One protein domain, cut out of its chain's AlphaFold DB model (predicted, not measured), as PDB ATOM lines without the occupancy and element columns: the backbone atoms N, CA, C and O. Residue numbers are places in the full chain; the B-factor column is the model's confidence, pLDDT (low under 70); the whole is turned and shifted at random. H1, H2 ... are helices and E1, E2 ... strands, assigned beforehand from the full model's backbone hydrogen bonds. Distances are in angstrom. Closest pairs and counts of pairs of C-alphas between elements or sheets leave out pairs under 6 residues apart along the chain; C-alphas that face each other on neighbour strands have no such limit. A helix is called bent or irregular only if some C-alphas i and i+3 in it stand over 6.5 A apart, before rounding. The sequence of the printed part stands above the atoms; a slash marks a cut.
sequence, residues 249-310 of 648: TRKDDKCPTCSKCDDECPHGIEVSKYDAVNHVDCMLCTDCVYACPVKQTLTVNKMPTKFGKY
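What this domain is: This is residues 249 to 310 of the 648 residues of the protein "4Fe-4S ferredoxin-type domain-containing protein" of Ignavibacteriales bacterium CG18_big_fil_WC_8_21_14_2_50_31_20 (UniProt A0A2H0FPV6). Little regular structure shows in this rounded body of loops: short helix H2 lies between helix H1 and strand E1 with helix H3. Residues 264 to 286 loop from H1 to H2. The printed part has 62 residues, in order H1, H2, E1, H3, mostly helix, with 18 in named elements; it is compact, radius of gyration of the C-alphas 10.2 A, spanning 24 by 24 by 17 A.

How they stand to each other: Start at H3, residues 305 to 310, only just irregular: C-alphas 306 and 309 are 6.53 A apart. Its closest C-alphas to E1, residues 298 to 300, are Gly 308 and Val 300, 5.1 A. E1 pairs with no named strand; residues 249 to 250 pair antiparallel with 298 to 299. H2, residues 287 to 291, touches H1, residues 260 to 263, closest at C-alphas Cys 288 and Cys 261, 4.5 A. H1 and H3 are apart. H3 has 0 of 2 O i to N i+4 pairs within hydrogen-bond range, 1 of 3 at i+3.

Where its parts are: Find C-alpha 260, where H1 begins, at (-7.444, 21.409, -24.571); H3 runs 8.5 A to C-alpha 310 at (0.665, 31.871, -40.274).

The domain as a whole: The farthest C-alphas, Asp 253 and Asp 281, are 25.9 A apart. The printed part has no cut; H1 to H2 is a long link; no printed residue is under 70 in pLDDT.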
ATOM      1  N   THR A 249     -12.113  30.259 -35.496       95.00
ATOM      2  CA  THR A 249     -13.369  29.571 -35.808       95.00
ATOM      3  C   THR A 249     -13.233  28.084 -35.513       95.00
ATOM      4  O   THR A 249     -12.260  27.450 -35.943       95.00
ATOM      5  N   ARG A 250     -14.223  27.534 -34.814       94.19
ATOM      6  CA  ARG A 250     -14.361  26.115 -34.513       94.19
ATOM      7  C   ARG A 250     -15.303  25.444 -35.510       94.19
ATOM      8  O   ARG A 250     -16.290  26.024 -35.949       94.19
ATOM      9  N   LYS A 251     -14.949  24.219 -35.885       92.25
ATOM     10  CA  LYS A 251     -15.765  23.301 -36.676       92.25
ATOM     11  C   LYS A 251     -16.276  22.186 -35.771       92.25
ATOM     12  O   LYS A 251     -15.497  21.317 -35.373       92.25
ATOM     13  N   ASP A 252     -17.552  22.259 -35.415       87.81
ATOM     14  CA  ASP A 252     -18.171  21.366 -34.429       87.81
ATOM     15  C   ASP A 252     -18.209  19.913 -34.901       87.81
ATOM     16  O   ASP A 252     -17.969  19.010 -34.107       87.81
ATOM     17  N   ASP A 253     -18.361  19.690 -36.210       91.12
ATOM     18  CA  ASP A 253     -18.322  18.374 -36.861       91.12
ATOM     19  C   ASP A 253     -16.999  17.621 -36.642       91.12
ATOM     20  O   ASP A 253     -16.953  16.397 -36.738       91.12
ATOM     21  N   LYS A 254     -15.913  18.341 -36.340       90.19
ATOM     22  CA  LYS A 254     -14.573  17.769 -36.129       90.19
ATOM     23  C   LYS A 254     -14.095  17.852 -34.686       90.19
ATOM     24  O   LYS A 254     -13.024  17.330 -34.373       90.19
ATOM     25  N   CYS A 255     -14.833  18.537 -33.816       91.31
ATOM     26  CA  CYS A 255     -14.388  18.813 -32.460       91.31
ATOM     27  C   CYS A 255     -14.554  17.574 -31.568       91.31
ATOM     28  O   CYS A 255     -15.678  17.138 -31.352       91.31
ATOM     29  N   PRO A 256     -13.476  17.031 -30.966       91.81
ATOM     30  CA  PRO A 256     -13.580  15.898 -30.043       91.81
ATOM     31  C   PRO A 256     -13.997  16.318 -28.620       91.81
ATOM     32  O   PRO A 256     -13.809  15.550 -27.683       91.81
ATOM     33  N   THR A 257     -14.452  17.563 -28.432       91.88
ATOM     34  CA  THR A 257     -14.949  18.106 -27.151       91.88
ATOM     35  C   THR A 257     -13.986  17.913 -25.967       91.88
ATOM     36  O   THR A 257     -14.393  17.650 -24.843       91.88
ATOM     37  N   CYS A 258     -12.676  18.035 -26.218       93.19
ATOM     38  CA  CYS A 258     -11.630  17.725 -25.235       93.19
ATOM     39  C   CYS A 258     -11.121  18.925 -24.416       93.19
ATOM     40  O   CYS A 258     -10.192  18.750 -23.633       93.19
ATOM     41  N   SER A 259     -11.633  20.138 -24.667       93.19
ATOM     42  CA  SER A 259     -11.291  21.413 -23.995       93.19
ATOM     43  C   SER A 259      -9.807  21.804 -23.889       93.19
ATOM     44  O   SER A 259      -9.481  22.842 -23.325       93.19
ATOM     45  N   LYS A 260      -8.887  21.081 -24.544       92.62
ATOM     46  CA  LYS A 260      -7.444  21.409 -24.571       92.62
ATOM     47  C   LYS A 260      -7.133  22.822 -25.077       92.62
ATOM     48  O   LYS A 260      -6.069  23.362 -24.791       92.62
ATOM     49  N   CYS A 261      -8.018  23.406 -25.882       93.19
ATOM     50  CA  CYS A 261      -7.880  24.779 -26.358       93.19
ATOM     51  C   CYS A 261      -8.040  25.830 -25.251       93.19
ATOM     52  O   CYS A 261      -7.474  26.915 -25.384       93.19
ATOM     53  N   ASP A 262      -8.773  25.510 -24.186       93.44
ATOM     54  CA  ASP A 262      -9.091  26.422 -23.083       93.44
ATOM     55  C   ASP A 262      -7.893  26.524 -22.133       93.44
ATOM     56  O   ASP A 262      -7.465  27.613 -21.737       93.44
ATOM     57  N   ASP A 263      -7.271  25.376 -21.860       89.19
ATOM     58  CA  ASP A 263      -6.060  25.272 -21.046       89.19
ATOM     59  C   ASP A 263      -4.890  26.037 -21.665       89.19
ATOM     60  O   ASP A 263      -4.149  26.726 -20.968       89.19
ATOM     61  N   GLU A 264      -4.758  25.962 -22.988       91.44
ATOM     62  CA  GLU A 264      -3.656  26.575 -23.734       91.44
ATOM     63  C   GLU A 264      -3.898  28.059 -24.033       91.44
ATOM     64  O   GLU A 264      -2.980  28.753 -24.469       91.44
ATOM     65  N   CYS A 265      -5.110  28.578 -23.797       92.25
ATOM     66  CA  CYS A 265      -5.401  29.995 -23.975       92.25
ATOM     67  C   CYS A 265      -4.661  30.836 -22.913       92.25
ATOM     68  O   CYS A 265      -4.992  30.736 -21.722       92.25
ATOM     69  N   PRO A 266      -3.749  31.755 -23.305       90.25
ATOM     70  CA  PRO A 266      -2.997  32.569 -22.346       90.25
ATOM     71  C   PRO A 266      -3.874  33.461 -21.460       90.25
ATOM     72  O   PRO A 266      -3.468  33.798 -20.355       90.25
ATOM     73  N   HIS A 267      -5.075  33.817 -21.927       90.88
ATOM     74  CA  HIS A 267      -6.058  34.615 -21.186       90.88
ATOM     75  C   HIS A 267      -7.096  33.781 -20.424       90.88
ATOM     76  O   HIS A 267      -7.924  34.354 -19.724       90.88
ATOM     77  N   GLY A 268      -7.078  32.449 -20.553       89.06
ATOM     78  CA  GLY A 268      -8.090  31.588 -19.932       89.06
ATOM     79  C   GLY A 268      -9.479  31.742 -20.538       89.06
ATOM     80  O   GLY A 268     -10.473  31.619 -19.833       89.06
ATOM     81  N   ILE A 269      -9.552  32.038 -21.837       92.38
ATOM     82  CA  ILE A 269     -10.816  32.033 -22.572       92.38
ATOM     83  C   ILE A 269     -11.223  30.577 -22.778       92.38
ATOM     84  O   ILE A 269     -10.426  29.771 -23.259       92.38
ATOM     85  N   GLU A 270     -12.477  30.261 -22.476       93.38
ATOM     86  CA  GLU A 270     -13.087  28.966 -22.779       93.38
ATOM     87  C   GLU A 270     -13.402  28.865 -24.280       93.38
ATOM     88  O   GLU A 270     -14.553  28.946 -24.701       93.38
ATOM     89  N   VAL A 271     -12.360  28.755 -25.109       94.50
ATOM     90  CA  VAL A 271     -12.424  28.670 -26.580       94.50
ATOM     91  C   VAL A 271     -13.401  27.586 -27.049       94.50
ATOM     92  O   VAL A 271     -14.076  27.767 -28.059       94.50
ATOM     93  N   SER A 272     -13.523  26.490 -26.305       93.50
ATOM     94  CA  SER A 272     -14.450  25.388 -26.562       93.50
ATOM     95  C   SER A 272     -15.931  25.763 -26.437       93.50
ATOM     96  O   SER A 272     -16.779  24.961 -26.802       93.50
ATOM     97  N   LYS A 273     -16.283  26.958 -25.957       92.75
ATOM     98  CA  LYS A 273     -17.673  27.439 -25.919       92.75
ATOM     99  C   LYS A 273     -18.042  28.348 -27.093       92.75
ATOM    100  O   LYS A 273     -19.185  28.783 -27.176       92.75
ATOM    101  N   TYR A 274     -17.098  28.646 -27.986       92.69
ATOM    102  CA  TYR A 274     -17.298  29.585 -29.088       92.69
ATOM    103  C   TYR A 274     -17.216  28.888 -30.444       92.69
ATOM    104  O   TYR A 274     -16.224  28.225 -30.752       92.69
ATOM    105  N   ASP A 275     -18.193  29.156 -31.307       91.44
ATOM    106  CA  ASP A 275     -18.117  28.777 -32.725       91.44
ATOM    107  C   ASP A 275     -17.165  29.712 -33.478       91.44
ATOM    108  O   ASP A 275     -16.343  29.289 -34.290       91.44
ATOM    109  N   ALA A 276     -17.222  31.003 -33.150       94.19
ATOM    110  CA  ALA A 276     -16.235  31.999 -33.530       94.19
ATOM    111  C   ALA A 276     -15.857  32.819 -32.295       94.19
ATOM    112  O   ALA A 276     -16.706  33.465 -31.681       94.19
ATOM    113  N   VAL A 277     -14.579  32.795 -31.924       94.69
ATOM    114  CA  VAL A 277     -14.081  33.493 -30.736       94.69
ATOM    115  C   VAL A 277     -14.148  34.998 -30.981       94.69
ATOM    116  O   VAL A 277     -13.353  35.550 -31.740       94.69
ATOM    117  N   ASN A 278     -15.095  35.658 -30.320       93.81
ATOM    118  CA  ASN A 278     -15.290  37.108 -30.337       93.81
ATOM    119  C   ASN A 278     -15.032  37.745 -28.961       93.81
ATOM    120  O   ASN A 278     -15.461  38.862 -28.706       93.81
ATOM    121  N   HIS A 279     -14.358  37.041 -28.056       94.00
ATOM    122  CA  HIS A 279     -14.014  37.574 -26.742       94.00
ATOM    123  C   HIS A 279     -12.952  38.684 -26.862       94.00
ATOM    124  O   HIS A 279     -11.944  38.490 -27.545       94.00
ATOM    125  N   VAL A 280     -13.128  39.815 -26.165       91.31
ATOM    126  CA  VAL A 280     -12.248  41.011 -26.282       91.31
ATOM    127  C   VAL A 280     -10.785  40.761 -25.893       91.31
ATOM    128  O   VAL A 280      -9.876  41.462 -26.327       91.31
ATOM    129  N   ASP A 281     -10.529  39.740 -25.077       92.38
ATOM    130  CA  ASP A 281      -9.170  39.364 -24.667       92.38
ATOM    131  C   ASP A 281      -8.469  38.409 -25.648       92.38
ATOM    132  O   ASP A 281      -7.335  38.004 -25.412       92.38
ATOM    133  N   CYS A 282      -9.107  38.019 -26.757       93.56
ATOM    134  CA  CYS A 282      -8.440  37.188 -27.754       93.56
ATOM    135  C   CYS A 282      -7.313  37.977 -28.448       93.56
ATOM    136  O   CYS A 282      -7.552  39.004 -29.076       93.56
ATOM    137  N   MET A 283      -6.080  37.468 -28.372       92.81
ATOM    138  CA  MET A 283      -4.904  38.073 -29.024       92.81
ATOM    139  C   MET A 283      -4.591  37.495 -30.409       92.81
ATOM    140  O   MET A 283      -3.550  37.804 -30.980       92.81
ATOM    141  N   LEU A 284      -5.416  36.567 -30.906       94.06
ATOM    142  CA  LEU A 284      -5.139  35.795 -32.123       94.06
ATOM    143  C   LEU A 284      -3.741  35.126 -32.125       94.06
ATOM    144  O   LEU A 284      -3.135  34.921 -33.169       94.06
ATOM    145  N   CYS A 285      -3.230  34.714 -30.956       93.56
ATOM    146  CA  CYS A 285      -1.899  34.098 -30.826       93.56
ATOM    147  C   CYS A 285      -1.784  32.704 -31.468       93.56
ATOM    148  O   CYS A 285      -0.692  32.150 -31.574       93.56
ATOM    149  N   THR A 286      -2.912  32.117 -31.883       94.25
ATOM    150  CA  THR A 286      -3.057  30.787 -32.507       94.25
ATOM    151  C   THR A 286      -2.638  29.582 -31.654       94.25
ATOM    152  O   THR A 286      -2.692  28.456 -32.141       94.25
ATOM    153  N   ASP A 287      -2.309  29.749 -30.372       93.94
ATOM    154  CA  ASP A 287      -1.872  28.633 -29.516       93.94
ATOM    155  C   ASP A 287      -2.918  27.516 -29.398       93.94
ATOM    156  O   ASP A 287      -2.575  26.338 -29.500       93.94
ATOM    157  N   CYS A 288      -4.204  27.869 -29.315       93.94
ATOM    158  CA  CYS A 288      -5.306  26.905 -29.332       93.94
ATOM    159  C   CYS A 288      -5.377  26.090 -30.641       93.94
ATOM    160  O   CYS A 288      -5.686  24.898 -30.608       93.94
ATOM    161  N   VAL A 289      -5.027  26.693 -31.786       94.56
ATOM    162  CA  VAL A 289      -4.969  26.017 -33.096       94.56
ATOM    163  C   VAL A 289      -3.820  25.008 -33.132       94.56
ATOM    164  O   VAL A 289      -4.010  23.885 -33.594       94.56
ATOM    165  N   TYR A 290      -2.643  25.375 -32.612       93.75
ATOM    166  CA  TYR A 290      -1.487  24.473 -32.518       93.75
ATOM    167  C   TYR A 290      -1.679  23.360 -31.485       93.75
ATOM    168  O   TYR A 290      -1.108  22.278 -31.628       93.75
ATOM    169  N   ALA A 291      -2.454  23.616 -30.432       92.94
ATOM    170  CA  ALA A 291      -2.701  22.644 -29.381       92.94
ATOM    171  C   ALA A 291      -3.749  21.587 -29.734       92.94
ATOM    172  O   ALA A 291      -3.707  20.494 -29.153       92.94
ATOM    173  N   CYS A 292      -4.658  21.908 -30.659       93.19
ATOM    174  CA  CYS A 292      -5.768  21.051 -31.043       93.19
ATOM    175  C   CYS A 292      -5.271  19.690 -31.578       93.19
ATOM    176  O   CYS A 292      -4.481  19.659 -32.524       93.19
ATOM    177  N   PRO A 293      -5.729  18.555 -31.009       91.94
ATOM    178  CA  PRO A 293      -5.267  17.228 -31.425       91.94
ATOM    179  C   PRO A 293      -5.798  16.814 -32.805       91.94
ATOM    180  O   PRO A 293      -5.155  16.028 -33.498       91.94
ATOM    181  N   VAL A 294      -6.952  17.350 -33.219       93.19
ATOM    182  CA  VAL A 294      -7.594  17.039 -34.501       93.19
ATOM    183  C   VAL A 294      -7.378  18.203 -35.463       93.19
ATOM    184  O   VAL A 294      -7.835  19.326 -35.231       93.19
ATOM    185  N   LYS A 295      -6.673  17.937 -36.567       89.75
ATOM    186  CA  LYS A 295      -6.381  18.939 -37.602       89.75
ATOM    187  C   LYS A 295      -7.679  19.521 -38.174       89.75
ATOM    188  O   LYS A 295      -8.656  18.807 -38.352       89.75
ATOM    189  N   GLN A 296      -7.647  20.803 -38.545       91.25
ATOM    190  CA  GLN A 296      -8.768  21.525 -39.180       91.25
ATOM    191  C   GLN A 296     -10.014  21.736 -38.301       91.25
ATOM    192  O   GLN A 296     -11.017  22.222 -38.815       91.25
ATOM    193  N   THR A 297      -9.950  21.435 -37.002       92.62
ATOM    194  CA  THR A 297     -11.034  21.731 -36.047       92.62
ATOM    195  C   THR A 297     -11.077  23.212 -35.684       92.62
ATOM    196  O   THR A 297     -12.116  23.851 -35.798       92.62
ATOM    197  N   LEU A 298      -9.937  23.768 -35.266       93.56
ATOM    198  CA  LEU A 298      -9.769  25.194 -34.998       93.56
ATOM    199  C   LEU A 298      -8.981  25.820 -36.146       93.56
ATOM    200  O   LEU A 298      -7.927  25.320 -36.540       93.56
ATOM    201  N   THR A 299      -9.508  26.906 -36.697       94.31
ATOM    202  CA  THR A 299      -8.966  27.606 -37.869       94.31
ATOM    203  C   THR A 299      -9.020  29.113 -37.653       94.31
ATOM    204  O   THR A 299      -9.728  29.582 -36.770       94.31
ATOM    205  N   VAL A 300      -8.288  29.882 -38.455       94.25
ATOM    206  CA  VAL A 300      -8.443  31.344 -38.513       94.25
ATOM    207  C   VAL A 300      -9.393  31.648 -39.670       94.25
ATOM    208  O   VAL A 300      -9.087  31.268 -40.795       94.25
ATOM    209  N   ASN A 301     -10.553  32.262 -39.416       91.38
ATOM    210  CA  ASN A 301     -11.579  32.581 -40.426       91.38
ATOM    211  C   ASN A 301     -11.903  31.431 -41.398       91.38
ATOM    212  O   ASN A 301     -11.955  31.621 -42.612       91.38
ATOM    213  N   LYS A 302     -12.081  30.207 -40.883       89.50
ATOM    214  CA  LYS A 302     -12.336  28.989 -41.686       89.50
ATOM    215  C   LYS A 302     -11.230  28.627 -42.698       89.50
ATOM    216  O   LYS A 302     -11.390  27.647 -43.429       89.50
ATOM    217  N   MET A 303     -10.105  29.349 -42.724       91.56
ATOM    218  CA  MET A 303      -8.979  29.069 -43.612       91.56
ATOM    219  C   MET A 303      -8.325  27.729 -43.260       91.56
ATOM    220  O   MET A 303      -8.241  27.375 -42.077       91.56
ATOM    221  N   PRO A 304      -7.778  26.993 -44.246       89.81
ATOM    222  CA  PRO A 304      -7.059  25.760 -43.970       89.81
ATOM    223  C   PRO A 304      -5.912  25.997 -42.981       89.81
ATOM    224  O   PRO A 304      -5.101  26.902 -43.182       89.81
ATOM    225  N   THR A 305      -5.779  25.149 -41.955       85.81
ATOM    226  CA  THR A 305      -4.740  25.295 -40.914       85.81
ATOM    227  C   THR A 305      -3.312  25.365 -41.454       85.81
ATOM    228  O   THR A 305      -2.457  25.946 -40.795       85.81
ATOM    229  N   LYS A 306      -3.034  24.826 -42.652       87.12
ATOM    230  CA  LYS A 306      -1.730  24.960 -43.328       87.12
ATOM    231  C   LYS A 306      -1.356  26.427 -43.590       87.12
ATOM    232  O   LYS A 306      -0.181  26.749 -43.477       87.12
ATOM    233  N   PHE A 307      -2.335  27.284 -43.879       88.38
ATOM    234  CA  PHE A 307      -2.143  28.707 -44.176       88.38
ATOM    235  C   PHE A 307      -2.588  29.596 -43.009       88.38
ATOM    236  O   PHE A 307      -1.824  30.439 -42.549       88.38
ATOM    237  N   GLY A 308      -3.783  29.348 -42.457       87.50
ATOM    238  CA  GLY A 308      -4.403  30.202 -41.439       87.50
ATOM    239  C   GLY A 308      -3.553  30.397 -40.178       87.50
ATOM    240  O   GLY A 308      -3.552  31.473 -39.594       87.50
ATOM    241  N   LYS A 309      -2.756  29.391 -39.786       87.62
ATOM    242  CA  LYS A 309      -1.873  29.475 -38.609       87.62
ATOM    243  C   LYS A 309      -0.709  30.469 -38.760       87.62
ATOM    244  O   LYS A 309      -0.084  30.805 -37.760       87.62
ATOM    245  N   TYR A 310      -0.393  30.896 -39.986       91.94
ATOM    246  CA  TYR A 310       0.665  31.871 -40.274       91.94
ATOM    247  C   TYR A 310       0.137  33.301 -40.437       91.94
ATOM    248  O   TYR A 310       0.935  34.229 -40.453       91.94
TER     249      TYR A 310